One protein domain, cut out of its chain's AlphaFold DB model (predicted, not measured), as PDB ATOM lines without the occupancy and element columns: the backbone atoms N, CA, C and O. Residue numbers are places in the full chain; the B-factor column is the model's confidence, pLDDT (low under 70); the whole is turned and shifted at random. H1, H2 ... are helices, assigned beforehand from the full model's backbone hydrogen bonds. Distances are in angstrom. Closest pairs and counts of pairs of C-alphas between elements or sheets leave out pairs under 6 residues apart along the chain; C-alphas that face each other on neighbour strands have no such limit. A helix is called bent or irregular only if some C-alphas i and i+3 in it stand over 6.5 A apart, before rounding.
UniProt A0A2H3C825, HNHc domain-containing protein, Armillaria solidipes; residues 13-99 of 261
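This is residues 13 to 99 of the 261 residues of the protein "HNHc domain-containing protein" of Armillaria solidipes (UniProt A0A2H3C825). Four helices make a compact cluster with H2 in the middle: H1 folds against H2 as a helical hairpin, the short H3 packs on H1 and on residues 55 to 59 of H2, and the long H4 crosses H2 steeply. The far end of H4 and the last residues, 94 to 99, stick out from the body. The printed part has 87 residues, with four named helices in the order H1, H2, H3, H4 and no named strand, and its class is all helix. It is compact, with a radius of gyration of the C-alphas of 12.3 A, and spans 35 by 30 by 25 A.

Start at C-alpha 13, at (16.048, -23.892, -26.844); residues 13 to 22 lead into H1. Find C-alpha 23 at (26.605, -18.122, -5.048), where H1 begins; it runs 21.9 A through residues 23 to 37. H1 is neither bent nor irregular, but only just: C-alphas 30 and 33 are 6.0 A apart. Next comes H2, residues 48 to 61, 19.9 A long, and then H3, residues 66 to 73. H4 takes residues 78 to 97, 26.5 A, and ends at C-alpha 97, at (6.924, -40.684, -22.185). It has a kink of 32 degrees near residue 91 and is neither bent nor irregular, but only just: C-alphas 91 and 94 are 6.3 A apart.

Begin at H2, the hub, which touches the three other helices. H1 and H2 form a hairpin at a shallow tilt of 29 degrees, opposite ways; their closest C-alphas, of Glu 36 and Val 49, are 4.8 A apart. H4 touches H2 with its residues 81 to 89 alone; look at Cys 51 and Gly 85, whose C-alphas are the closest at 4.1 A. Their tilt is steep at 69 degrees, only just short of about perpendicular, and they run the same way. H2 and H3 form a second hairpin at a shallow 30 degrees; the closest C-alphas, of Leu 59 and Ile 68, are 6.8 A apart. H3 also touches H1, at a steep tilt of 52 degrees; the closest C-alphas, of Ala 28 and Ala 69, are 5.3 A apart. The helix packing is part aligned, as in the two hairpins, and part crossed, as in the steep pairs. H1 and H4 are close but not clearly touching, with the C-alphas of Leu 35 and Asp 78 closest at 6.8 A. H3 and H4 are likewise close but not clearly touching, with the C-alphas of Ile 72 and Leu 81 closest at 6.7 A. In H2 and H3 every O i to N i+4 pair is within hydrogen-bond range; in H1 it is 8 of 11 and in H4 12 of 16.

The C-alphas farthest apart, of Ser 23 and Ala 99, are 38.4 A from each other. The printed part has no cut. The links H2 to H3 and H3 to H4 are tight, and H1 to H2 is short. The mean pLDDT of the printed part is 87.4; look for values under 70 at residues 39 to 44 and 98 to 99.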
ATOM      1  N   ARG A  13      15.522 -25.085 -27.519       82.12
ATOM      2  CA  ARG A  13      16.048 -23.892 -26.844       82.12
ATOM      3  C   ARG A  13      17.384 -24.187 -26.147       82.12
ATOM      4  O   ARG A  13      17.502 -25.170 -25.416       82.12
ATOM      5  N   ALA A  14      18.384 -23.340 -26.389       90.00
ATOM      6  CA  ALA A  14      19.657 -23.360 -25.664       90.00
ATOM      7  C   ALA A  14      19.492 -22.837 -24.229       90.00
ATOM      8  O   ALA A  14      18.499 -22.160 -23.930       90.00
ATOM      9  N   LEU A  15      20.454 -23.121 -23.346       93.25
ATOM     10  CA  LEU A  15      20.431 -22.538 -22.005       93.25
ATOM     11  C   LEU A  15      20.528 -21.001 -22.085       93.25
ATOM     12  O   LEU A  15      21.306 -20.472 -22.883       93.25
ATOM     13  N   PRO A  16      19.736 -20.263 -21.286       94.19
ATOM     14  CA  PRO A  16      19.821 -18.809 -21.246       94.19
ATOM     15  C   PRO A  16      21.091 -18.343 -20.519       94.19
ATOM     16  O   PRO A  16      21.818 -19.130 -19.911       94.19
ATOM     17  N   ALA A  17      21.326 -17.027 -20.528       94.00
ATOM     18  CA  ALA A  17      22.285 -16.412 -19.614       94.00
ATOM     19  C   ALA A  17      21.916 -16.731 -18.156       94.00
ATOM     20  O   ALA A  17      20.735 -16.866 -17.831       94.00
ATOM     21  N   ASN A  18      22.927 -16.843 -17.291       94.94
ATOM     22  CA  ASN A  18      22.744 -17.247 -15.900       94.94
ATOM     23  C   ASN A  18      21.770 -16.306 -15.164       94.94
ATOM     24  O   ASN A  18      22.100 -15.131 -14.981       94.94
ATOM     25  N   PRO A  19      20.592 -16.796 -14.731       94.25
ATOM     26  CA  PRO A  19      19.598 -15.963 -14.061       94.25
ATOM     27  C   PRO A  19      19.841 -15.844 -12.546       94.25
ATOM     28  O   PRO A  19      19.105 -15.132 -11.863       94.25
ATOM     29  N   PHE A  20      20.828 -16.553 -11.992       94.62
ATOM     30  CA  PHE A  20      21.033 -16.661 -10.551       94.62
ATOM     31  C   PHE A  20      22.093 -15.690 -10.040       94.62
ATOM     32  O   PHE A  20      23.187 -15.577 -10.592       94.62
ATOM     33  N   LEU A  21      21.778 -15.043  -8.915       90.00
ATOM     34  CA  LEU A  21      22.699 -14.179  -8.170       90.00
ATOM     35  C   LEU A  21      23.275 -14.861  -6.917       90.00
ATOM     36  O   LEU A  21      24.327 -14.464  -6.429       90.00
ATOM     37  N   LEU A  22      22.592 -15.883  -6.382       86.19
ATOM     38  CA  LEU A  22      23.041 -16.639  -5.208       86.19
ATOM     39  C   LEU A  22      24.246 -17.513  -5.565       86.19
ATOM     40  O   LEU A  22      24.175 -18.234  -6.557       86.19
ATOM     41  N   SER A  23      25.304 -17.493  -4.746       86.75
ATOM     42  CA  SER A  23      26.605 -18.122  -5.048       86.75
ATOM     43  C   SER A  23      26.489 -19.571  -5.510       86.75
ATOM     44  O   SER A  23      27.055 -19.936  -6.537       86.75
ATOM     45  N   ASP A  24      25.708 -20.375  -4.795       93.00
ATOM     46  CA  ASP A  24      25.679 -21.822  -5.008       93.00
ATOM     47  C   ASP A  24      24.888 -22.183  -6.270       93.00
ATOM     48  O   ASP A  24      25.303 -23.050  -7.040       93.00
ATOM     49  N   LEU A  25      23.785 -21.469  -6.523       94.38
ATOM     50  CA  LEU A  25      22.989 -21.605  -7.746       94.38
ATOM     51  C   LEU A  25      23.726 -21.043  -8.957       94.38
ATOM     52  O   LEU A  25      23.682 -21.627 -10.037       94.38
ATOM     53  N   HIS A  26      24.417 -19.922  -8.770       95.50
ATOM     54  CA  HIS A  26      25.211 -19.282  -9.804       95.50
ATOM     55  C   HIS A  26      26.346 -20.204 -10.260       95.50
ATOM     56  O   HIS A  26      26.500 -20.429 -11.461       95.50
ATOM     57  N   ALA A  27      27.094 -20.775  -9.309       95.06
ATOM     58  CA  ALA A  27      28.154 -21.740  -9.582       95.06
ATOM     59  C   ALA A  27      27.608 -22.990 -10.287       95.06
ATOM     60  O   ALA A  27      28.112 -23.344 -11.354       95.06
ATOM     61  N   ALA A  28      26.535 -23.586  -9.752       96.50
ATOM     62  CA  ALA A  28      25.929 -24.781 -10.330       96.50
ATOM     63  C   ALA A  28      25.459 -24.536 -11.767       96.50
ATOM     64  O   ALA A  28      25.769 -25.317 -12.667       96.50
ATOM     65  N   PHE A  29      24.757 -23.425 -12.005       96.81
ATOM     66  CA  PHE A  29      24.248 -23.108 -13.333       96.81
ATOM     67  C   PHE A  29      25.374 -22.879 -14.336       96.81
ATOM     68  O   PHE A  29      25.273 -23.378 -15.448       96.81
ATOM     69  N   ASN A  30      26.465 -22.197 -13.971       95.38
ATOM     70  CA  ASN A  30      27.573 -21.936 -14.900       95.38
ATOM     71  C   ASN A  30      28.260 -23.212 -15.417       95.38
ATOM     72  O   ASN A  30      28.839 -23.189 -16.506       95.38
ATOM     73  N   LEU A  31      28.167 -24.333 -14.694       95.00
ATOM     74  CA  LEU A  31      28.659 -25.622 -15.185       95.00
ATOM     75  C   LEU A  31      27.828 -26.143 -16.371       95.00
ATOM     76  O   LEU A  31      28.373 -26.819 -17.244       95.00
ATOM     77  N   CYS A  32      26.534 -25.811 -16.450       95.06
ATOM     78  CA  CYS A  32      25.632 -26.347 -17.472       95.06
ATOM     79  C   CYS A  32      25.907 -25.790 -18.886       95.06
ATOM     80  O   CYS A  32      26.103 -26.611 -19.779       95.06
ATOM     81  N   PRO A  33      26.014 -24.464 -19.138       92.31
ATOM     82  CA  PRO A  33      26.426 -23.943 -20.445       92.31
ATOM     83  C   PRO A  33      27.840 -24.387 -20.837       92.31
ATOM     84  O   PRO A  33      28.109 -24.663 -22.007       92.31
ATOM     85  N   GLY A  34      28.741 -24.512 -19.853       90.00
ATOM     86  CA  GLY A  34      30.073 -25.073 -20.068       90.00
ATOM     87  C   GLY A  34      30.003 -26.491 -20.638       90.00
ATOM     88  O   GLY A  34      30.676 -26.778 -21.623       90.00
ATOM     89  N   LEU A  35      29.142 -27.342 -20.078       89.69
ATOM     90  CA  LEU A  35      28.897 -28.698 -20.569       89.69
ATOM     91  C   LEU A  35      28.145 -28.718 -21.912       89.69
ATOM     92  O   LEU A  35      28.462 -29.537 -22.767       89.69
ATOM     93  N   GLU A  36      27.187 -27.807 -22.118       90.50
ATOM     94  CA  GLU A  36      26.409 -27.683 -23.362       90.50
ATOM     95  C   GLU A  36      27.289 -27.308 -24.562       90.50
ATOM     96  O   GLU A  36      27.114 -27.844 -25.654       90.50
ATOM     97  N   SER A  37      28.243 -26.396 -24.360       87.00
ATOM     98  CA  SER A  37      29.135 -25.896 -25.415       87.00
ATOM     99  C   SER A  37      30.234 -26.880 -25.824       87.00
ATOM    100  O   SER A  37      30.849 -26.734 -26.885       87.00
ATOM    101  N   ARG A  38      30.507 -27.890 -24.992       77.44
ATOM    102  CA  ARG A  38      31.499 -28.918 -25.293       77.44
ATOM    103  C   ARG A  38      30.861 -29.920 -26.248       77.44
ATOM    104  O   ARG A  38      29.940 -30.639 -25.877       77.44
ATOM    105  N   ASN A  39      31.384 -30.000 -27.472       63.41
ATOM    106  CA  ASN A  39      31.064 -31.055 -28.443       63.41
ATOM    107  C   ASN A  39      31.629 -32.409 -27.972       63.41
ATOM    108  O   ASN A  39      32.530 -32.983 -28.587       63.41
ATOM    109  N   LEU A  40      31.133 -32.896 -26.833       64.69
ATOM    110  CA  LEU A  40      31.431 -34.216 -26.301       64.69
ATOM    111  C   LEU A  40      30.839 -35.266 -27.248       64.69
ATOM    112  O   LEU A  40      29.802 -35.043 -27.872       64.69
ATOM    113  N   VAL A  41      31.554 -36.383 -27.387       58.31
ATOM    114  CA  VAL A  41      31.397 -37.394 -28.443       58.31
ATOM    115  C   VAL A  41      29.919 -37.647 -28.825       58.31
ATOM    116  O   VAL A  41      29.126 -38.005 -27.952       58.31
ATOM    117  N   PRO A  42      29.543 -37.555 -30.119       55.69
ATOM    118  CA  PRO A  42      28.155 -37.686 -30.592       55.69
ATOM    119  C   PRO A  42      27.485 -39.060 -30.366       55.69
ATOM    120  O   PRO A  42      26.336 -39.245 -30.751       55.69
ATOM    121  N   LEU A  43      28.175 -40.021 -29.744       58.03
ATOM    122  CA  LEU A  43      27.706 -41.393 -29.499       58.03
ATOM    123  C   LEU A  43      27.050 -41.608 -28.122       58.03
ATOM    124  O   LEU A  43      26.656 -42.733 -27.817       58.03
ATOM    125  N   SER A  44      26.941 -40.583 -27.272       65.88
ATOM    126  CA  SER A  44      26.299 -40.743 -25.959       65.88
ATOM    127  C   SER A  44      24.769 -40.766 -26.082       65.88
ATOM    128  O   SER A  44      24.185 -39.872 -26.693       65.88
ATOM    129  N   ASP A  45      24.122 -41.773 -25.486       75.50
ATOM    130  CA  ASP A  45      22.662 -41.849 -25.332       75.50
ATOM    131  C   ASP A  45      22.272 -41.661 -23.847       75.50
ATOM    132  O   ASP A  45      22.576 -42.528 -23.002       75.50
ATOM    133  N   PRO A  46      21.605 -40.548 -23.477       82.62
ATOM    134  CA  PRO A  46      21.174 -39.429 -24.329       82.62
ATOM    135  C   PRO A  46      22.321 -38.459 -24.699       82.62
ATOM    136  O   PRO A  46      23.352 -38.456 -24.021       82.62
ATOM    137  N   PRO A  47      22.143 -37.596 -25.726       86.94
ATOM    138  CA  PRO A  47      23.164 -36.638 -26.151       86.94
ATOM    139  C   PRO A  47      23.651 -35.737 -25.011       86.94
ATOM    140  O   PRO A  47      22.848 -35.255 -24.210       86.94
ATOM    141  N   ALA A  48      24.951 -35.431 -24.982       88.69
ATOM    142  CA  ALA A  48      25.564 -34.611 -23.933       88.69
ATOM    143  C   ALA A  48      24.901 -33.230 -23.775       88.69
ATOM    144  O   ALA A  48      24.621 -32.790 -22.659       88.69
ATOM    145  N   VAL A  49      24.557 -32.600 -24.902       90.31
ATOM    146  CA  VAL A  49      23.809 -31.335 -24.954       90.31
ATOM    147  C   VAL A  49      22.469 -31.452 -24.220       90.31
ATOM    148  O   VAL A  49      22.087 -30.550 -23.477       90.31
ATOM    149  N   LEU A  50      21.759 -32.575 -24.374       89.25
ATOM    150  CA  LEU A  50      20.487 -32.798 -23.690       89.25
ATOM    151  C   LEU A  50      20.691 -32.971 -22.180       89.25
ATOM    152  O   LEU A  50      19.938 -32.387 -21.402       89.25
ATOM    153  N   CYS A  51      21.721 -33.709 -21.756       92.25
ATOM    154  CA  CYS A  51      22.081 -33.826 -20.340       92.25
ATOM    155  C   CYS A  51      22.358 -32.453 -19.714       92.25
ATOM    156  O   CYS A  51      21.801 -32.141 -18.663       92.25
ATOM    157  N   ALA A  52      23.166 -31.620 -20.376       93.62
ATOM    158  CA  ALA A  52      23.488 -30.272 -19.913       93.62
ATOM    159  C   ALA A  52      22.237 -29.388 -19.789       93.62
ATOM    160  O   ALA A  52      22.022 -28.749 -18.755       93.62
ATOM    161  N   ARG A  53      21.375 -29.403 -20.814       93.94
ATOM    162  CA  ARG A  53      20.118 -28.642 -20.824       93.94
ATOM    163  C   ARG A  53      19.174 -29.068 -19.713       93.94
ATOM    164  O   ARG A  53      18.608 -28.205 -19.055       93.94
ATOM    165  N   VAL A  54      19.021 -30.370 -19.470       93.44
ATOM    166  CA  VAL A  54      18.147 -30.862 -18.396       93.44
ATOM    167  C   VAL A  54      18.623 -30.380 -17.032       93.44
ATOM    168  O   VAL A  54      17.792 -29.952 -16.240       93.44
ATOM    169  N   LEU A  55      19.929 -30.369 -16.762       95.19
ATOM    170  CA  LEU A  55      20.446 -29.820 -15.504       95.19
ATOM    171  C   LEU A  55      20.139 -28.323 -15.365       95.19
ATOM    172  O   LEU A  55      19.577 -27.899 -14.355       95.19
ATOM    173  N   GLY A  56      20.458 -27.534 -16.395       95.62
ATOM    174  CA  GLY A  56      20.283 -26.082 -16.356       95.62
ATOM    175  C   GLY A  56      18.815 -25.648 -16.305       95.62
ATOM    176  O   GLY A  56      18.461 -24.799 -15.490       95.62
ATOM    177  N   PHE A  57      17.934 -26.258 -17.102       94.31
ATOM    178  CA  PHE A  57      16.500 -25.966 -17.034       94.31
ATOM    179  C   PHE A  57      15.867 -26.477 -15.743       94.31
ATOM    180  O   PHE A  57      15.023 -25.786 -15.189       94.31
ATOM    181  N   THR A  58      16.303 -27.611 -15.184       92.44
ATOM    182  CA  THR A  58      15.778 -28.048 -13.878       92.44
ATOM    183  C   THR A  58      16.140 -27.051 -12.772       92.44
ATOM    184  O   THR A  58      15.303 -26.769 -11.924       92.44
ATOM    185  N   LEU A  59      17.335 -26.445 -12.802       94.06
ATOM    186  CA  LEU A  59      17.680 -25.342 -11.893       94.06
ATOM    187  C   LEU A  59      16.742 -24.136 -12.060       94.06
ATOM    188  O   LEU A  59      16.358 -23.518 -11.068       94.06
ATOM    189  N   ILE A  60      16.388 -23.782 -13.297       93.19
ATOM    190  CA  ILE A  60      15.495 -22.652 -13.598       93.19
ATOM    191  C   ILE A  60      14.077 -22.941 -13.097       93.19
ATOM    192  O   ILE A  60      13.533 -22.159 -12.311       93.19
ATOM    193  N   GLU A  61      13.519 -24.075 -13.511       89.88
ATOM    194  CA  GLU A  61      12.100 -24.397 -13.365       89.88
ATOM    195  C   GLU A  61      11.742 -24.977 -11.993       89.88
ATOM    196  O   GLU A  61      10.607 -24.823 -11.544       89.88
ATOM    197  N   ALA A  62      12.676 -25.633 -11.291       89.50
ATOM    198  CA  ALA A  62      12.368 -26.222  -9.991       89.50
ATOM    199  C   ALA A  62      12.084 -25.127  -8.941       89.50
ATOM    200  O   ALA A  62      12.923 -24.252  -8.711       89.50
ATOM    201  N   PRO A  63      10.944 -25.185  -8.230       87.44
ATOM    202  CA  PRO A  63      10.685 -24.362  -7.051       87.44
ATOM    203  C   PRO A  63      11.762 -24.544  -5.974       87.44
ATOM    204  O   PRO A  63      12.278 -23.558  -5.440       87.44
ATOM    205  N   SER A  64      12.139 -25.798  -5.690       86.38
ATOM    206  CA  SER A  64      13.215 -26.144  -4.758       86.38
ATOM    207  C   SER A  64      14.507 -26.453  -5.511       86.38
ATOM    208  O   SER A  64      14.632 -27.484  -6.170       86.38
ATOM    209  N   ARG A  65      15.484 -25.545  -5.410       89.25
ATOM    210  CA  ARG A  65      16.711 -25.575  -6.228       89.25
ATOM    211  C   ARG A  65      17.955 -26.052  -5.481       89.25
ATOM    212  O   ARG A  65      18.933 -26.436  -6.111       89.25
ATOM    213  N   SER A  66      17.932 -26.049  -4.149       87.19
ATOM    214  CA  SER A  66      19.115 -26.294  -3.313       87.19
ATOM    215  C   SER A  66      19.716 -27.680  -3.551       87.19
ATOM    216  O   SER A  66      20.914 -27.806  -3.774       87.19
ATOM    217  N   HIS A  67      18.868 -28.712  -3.589       87.00
ATOM    218  CA  HIS A  67      19.303 -30.100  -3.749       87.00
ATOM    219  C   HIS A  67      19.963 -30.360  -5.111       87.00
ATOM    220  O   HIS A  67      20.986 -31.041  -5.196       87.00
ATOM    221  N   ILE A  68      19.394 -29.818  -6.195       90.19
ATOM    222  CA  ILE A  68      19.989 -29.968  -7.527       90.19
ATOM    223  C   ILE A  68      21.282 -29.151  -7.652       90.19
ATOM    224  O   ILE A  68      22.248 -29.641  -8.229       90.19
ATOM    225  N   ALA A  69      21.342 -27.957  -7.059       94.19
ATOM    226  CA  ALA A  69      22.554 -27.145  -7.044       94.19
ATOM    227  C   ALA A  69      23.703 -27.852  -6.314       94.19
ATOM    228  O   ALA A  69      24.801 -27.951  -6.853       94.19
ATOM    229  N   GLU A  70      23.433 -28.414  -5.135       92.94
ATOM    230  CA  GLU A  70      24.386 -29.234  -4.381       92.94
ATOM    231  C   GLU A  70      24.819 -30.468  -5.184       92.94
ATOM    232  O   GLU A  70      26.012 -30.749  -5.311       92.94
ATOM    233  N   SER A  71      23.862 -31.164  -5.806       91.81
ATOM    234  CA  SER A  71      24.134 -32.343  -6.635       91.81
ATOM    235  C   SER A  71      25.033 -32.044  -7.830       91.81
ATOM    236  O   SER A  71      25.810 -32.924  -8.208       91.81
ATOM    237  N   ILE A  72      24.919 -30.849  -8.422       95.50
ATOM    238  CA  ILE A  72      25.744 -30.364  -9.537       95.50
ATOM    239  C   ILE A  72      27.121 -29.918  -9.034       95.50
ATOM    240  O   ILE A  72      28.132 -30.392  -9.548       95.50
ATOM    241  N   ASN A  73      27.173 -29.065  -8.008       96.19
ATOM    242  CA  ASN A  73      28.424 -28.541  -7.446       96.19
ATOM    243  C   ASN A  73      29.313 -29.646  -6.855       96.19
ATOM    244  O   ASN A  73      30.535 -29.531  -6.872       96.19
ATOM    245  N   GLY A  74      28.716 -30.736  -6.366       92.00
ATOM    246  CA  GLY A  74      29.435 -31.910  -5.871       92.00
ATOM    247  C   GLY A  74      30.065 -32.792  -6.959       92.00
ATOM    248  O   GLY A  74      30.614 -33.844  -6.628       92.00
ATOM    249  N   ARG A  75      29.967 -32.430  -8.247       93.69
ATOM    250  CA  ARG A  75      30.573 -33.182  -9.360       93.69
ATOM    251  C   ARG A  75      31.857 -32.520  -9.820       93.69
ATOM    252  O   ARG A  75      31.905 -31.320 -10.061       93.69
ATOM    253  N   SER A  76      32.896 -33.332  -9.985       89.12
ATOM    254  CA  SER A  76      34.241 -32.857 -10.320       89.12
ATOM    255  C   SER A  76      34.631 -33.084 -11.782       89.12
ATOM    256  O   SER A  76      35.726 -32.694 -12.181       89.12
ATOM    257  N   SER A  77      33.789 -33.750 -12.578       90.94
ATOM    258  CA  SER A  77      34.065 -34.039 -13.989       90.94
ATOM    259  C   SER A  77      32.815 -33.976 -14.866       90.94
ATOM    260  O   SER A  77      31.693 -34.183 -14.396       90.94
ATOM    261  N   ASP A  78      33.029 -33.753 -16.164       91.19
ATOM    262  CA  ASP A  78      31.974 -33.754 -17.179       91.19
ATOM    263  C   ASP A  78      31.209 -35.087 -17.189       91.19
ATOM    264  O   ASP A  78      29.983 -35.077 -17.218       91.19
ATOM    265  N   ASP A  79      31.892 -36.232 -17.065       90.19
ATOM    266  CA  ASP A  79      31.247 -37.555 -17.027       90.19
ATOM    267  C   ASP A  79      30.255 -37.695 -15.864       90.19
ATOM    268  O   ASP A  79      29.166 -38.251 -16.021       90.19
ATOM    269  N   GLN A  80      30.604 -37.156 -14.693       92.25
ATOM    270  CA  GLN A  80      29.719 -37.167 -13.531       92.25
ATOM    271  C   GLN A  80      28.501 -36.255 -13.735       92.25
ATOM    272  O   GLN A  80      27.391 -36.615 -13.335       92.25
ATOM    273  N   LEU A  81      28.683 -35.102 -14.385       92.88
ATOM    274  CA  LEU A  81      27.579 -34.209 -14.748       92.88
ATOM    275  C   LEU A  81      26.675 -34.841 -15.814       92.88
ATOM    276  O   LEU A  81      25.451 -34.786 -15.701       92.88
ATOM    277  N   LEU A  82      27.247 -35.507 -16.817       92.50
ATOM    278  CA  LEU A  82      26.491 -36.236 -17.834       92.50
ATOM    279  C   LEU A  82      25.682 -37.384 -17.228       92.50
ATOM    280  O   LEU A  82      24.513 -37.557 -17.581       92.50
ATOM    281  N   ALA A  83      26.263 -38.131 -16.287       91.19
ATOM    282  CA  ALA A  83      25.553 -39.169 -15.549       91.19
ATOM    283  C   ALA A  83      24.374 -38.592 -14.744       91.19
ATOM    284  O   ALA A  83      23.288 -39.176 -14.751       91.19
ATOM    285  N   LEU A  84      24.548 -37.422 -14.118       93.00
ATOM    286  CA  LEU A  84      23.475 -36.722 -13.404       93.00
ATOM    287  C   LEU A  84      22.372 -36.229 -14.357       93.00
ATOM    288  O   LEU A  84      21.187 -36.416 -14.084       93.00
ATOM    289  N   GLY A  85      22.736 -35.659 -15.507       92.62
ATOM    290  CA  GLY A  85      21.765 -35.264 -16.534       92.62
ATOM    291  C   GLY A  85      20.965 -36.463 -17.051       92.62
ATOM    292  O   GLY A  85      19.735 -36.417 -17.120       92.62
ATOM    293  N   LYS A  86      21.641 -37.588 -17.321       91.06
ATOM    294  CA  LYS A  86      21.005 -38.855 -17.709       91.06
ATOM    295  C   LYS A  86      20.062 -39.377 -16.626       91.06
ATOM    296  O   LYS A  86      18.973 -39.849 -16.956       91.06
ATOM    297  N   TYR A  87      20.452 -39.272 -15.357       90.19
ATOM    298  CA  TYR A  87      19.602 -39.624 -14.224       90.19
ATOM    299  C   TYR A  87      18.286 -38.835 -14.255       90.19
ATOM    300  O   TYR A  87      17.219 -39.449 -14.263       90.19
ATOM    301  N   TYR A  88      18.328 -37.507 -14.392       90.19
ATOM    302  CA  TYR A  88      17.104 -36.699 -14.462       90.19
ATOM    303  C   TYR A  88      16.274 -36.978 -15.718       90.19
ATOM    304  O   TYR A  88      15.054 -37.087 -15.630       90.19
ATOM    305  N   ILE A  89      16.896 -37.209 -16.877       89.12
ATOM    306  CA  ILE A  89      16.162 -37.636 -18.081       89.12
ATOM    307  C   ILE A  89      15.391 -38.936 -17.814       89.12
ATOM    308  O   ILE A  89      14.224 -39.059 -18.186       89.12
ATOM    309  N   GLN A  90      16.019 -39.912 -17.157       84.06
ATOM    310  CA  GLN A  90      15.396 -41.205 -16.880       84.06
ATOM    311  C   GLN A  90      14.353 -41.168 -15.762       84.06
ATOM    312  O   GLN A  90      13.408 -41.952 -15.814       84.06
ATOM    313  N   ARG A  91      14.544 -40.329 -14.741       83.88
ATOM    314  CA  ARG A  91      13.702 -40.309 -13.534       83.88
ATOM    315  C   ARG A  91      12.625 -39.230 -13.545       83.88
ATOM    316  O   ARG A  91      11.629 -39.389 -12.856       83.88
ATOM    317  N   LEU A  92      12.800 -38.177 -14.337       84.75
ATOM    318  CA  LEU A  92      11.819 -37.107 -14.502       84.75
ATOM    319  C   LEU A  92      11.132 -37.212 -15.866       84.75
ATOM    320  O   LEU A  92       9.934 -37.442 -15.932       84.75
ATOM    321  N   LEU A  93      11.880 -37.111 -16.969       84.81
ATOM    322  CA  LEU A  93      11.268 -36.966 -18.300       84.81
ATOM    323  C   LEU A  93      10.675 -38.269 -18.848       84.81
ATOM    324  O   LEU A  93       9.602 -38.262 -19.449       84.81
ATOM    325  N   ARG A  94      11.355 -39.407 -18.655       82.19
ATOM    326  CA  ARG A  94      10.864 -40.698 -19.173       82.19
ATOM    327  C   ARG A  94       9.561 -41.150 -18.526       82.19
ATOM    328  O   ARG A  94       8.834 -41.888 -19.177       82.19
ATOM    329  N   VAL A  95       9.252 -40.696 -17.311       80.19
ATOM    330  CA  VAL A  95       7.978 -40.992 -16.639       80.19
ATOM    331  C   VAL A  95       6.801 -40.568 -17.514       80.19
ATOM    332  O   VAL A  95       5.886 -41.352 -17.725       80.19
ATOM    333  N   PHE A  96       6.884 -39.377 -18.104       80.12
ATOM    334  CA  PHE A  96       5.829 -38.824 -18.948       80.12
ATOM    335  C   PHE A  96       5.772 -39.467 -20.344       80.12
ATOM    336  O   PHE A  96       4.702 -39.550 -20.927       80.12
ATOM    337  N   LYS A  97       6.892 -39.999 -20.869       74.38
ATOM    338  CA  LYS A  97       6.924 -40.684 -22.185       74.38
ATOM    339  C   LYS A  97       6.570 -42.174 -22.144       74.38
ATOM    340  O   LYS A  97       6.248 -42.757 -23.180       74.38
ATOM    341  N   ALA A  98       6.745 -42.827 -20.995       54.16
ATOM    342  CA  ALA A  98       6.649 -44.282 -20.860       54.16
ATOM    343  C   ALA A  98       5.221 -44.792 -20.616       54.16
ATOM    344  O   ALA A  98       5.012 -46.003 -20.616       54.16
ATOM    345  N   ALA A  99       4.235 -43.904 -20.461       57.00
ATOM    346  CA  ALA A  99       2.841 -44.232 -20.157       57.00
ATOM    347  C   ALA A  99       2.056 -44.876 -21.325       57.00
ATOM    348  O   ALA A  99       0.843 -44.743 -21.411       57.00
TER     349      ALA A  99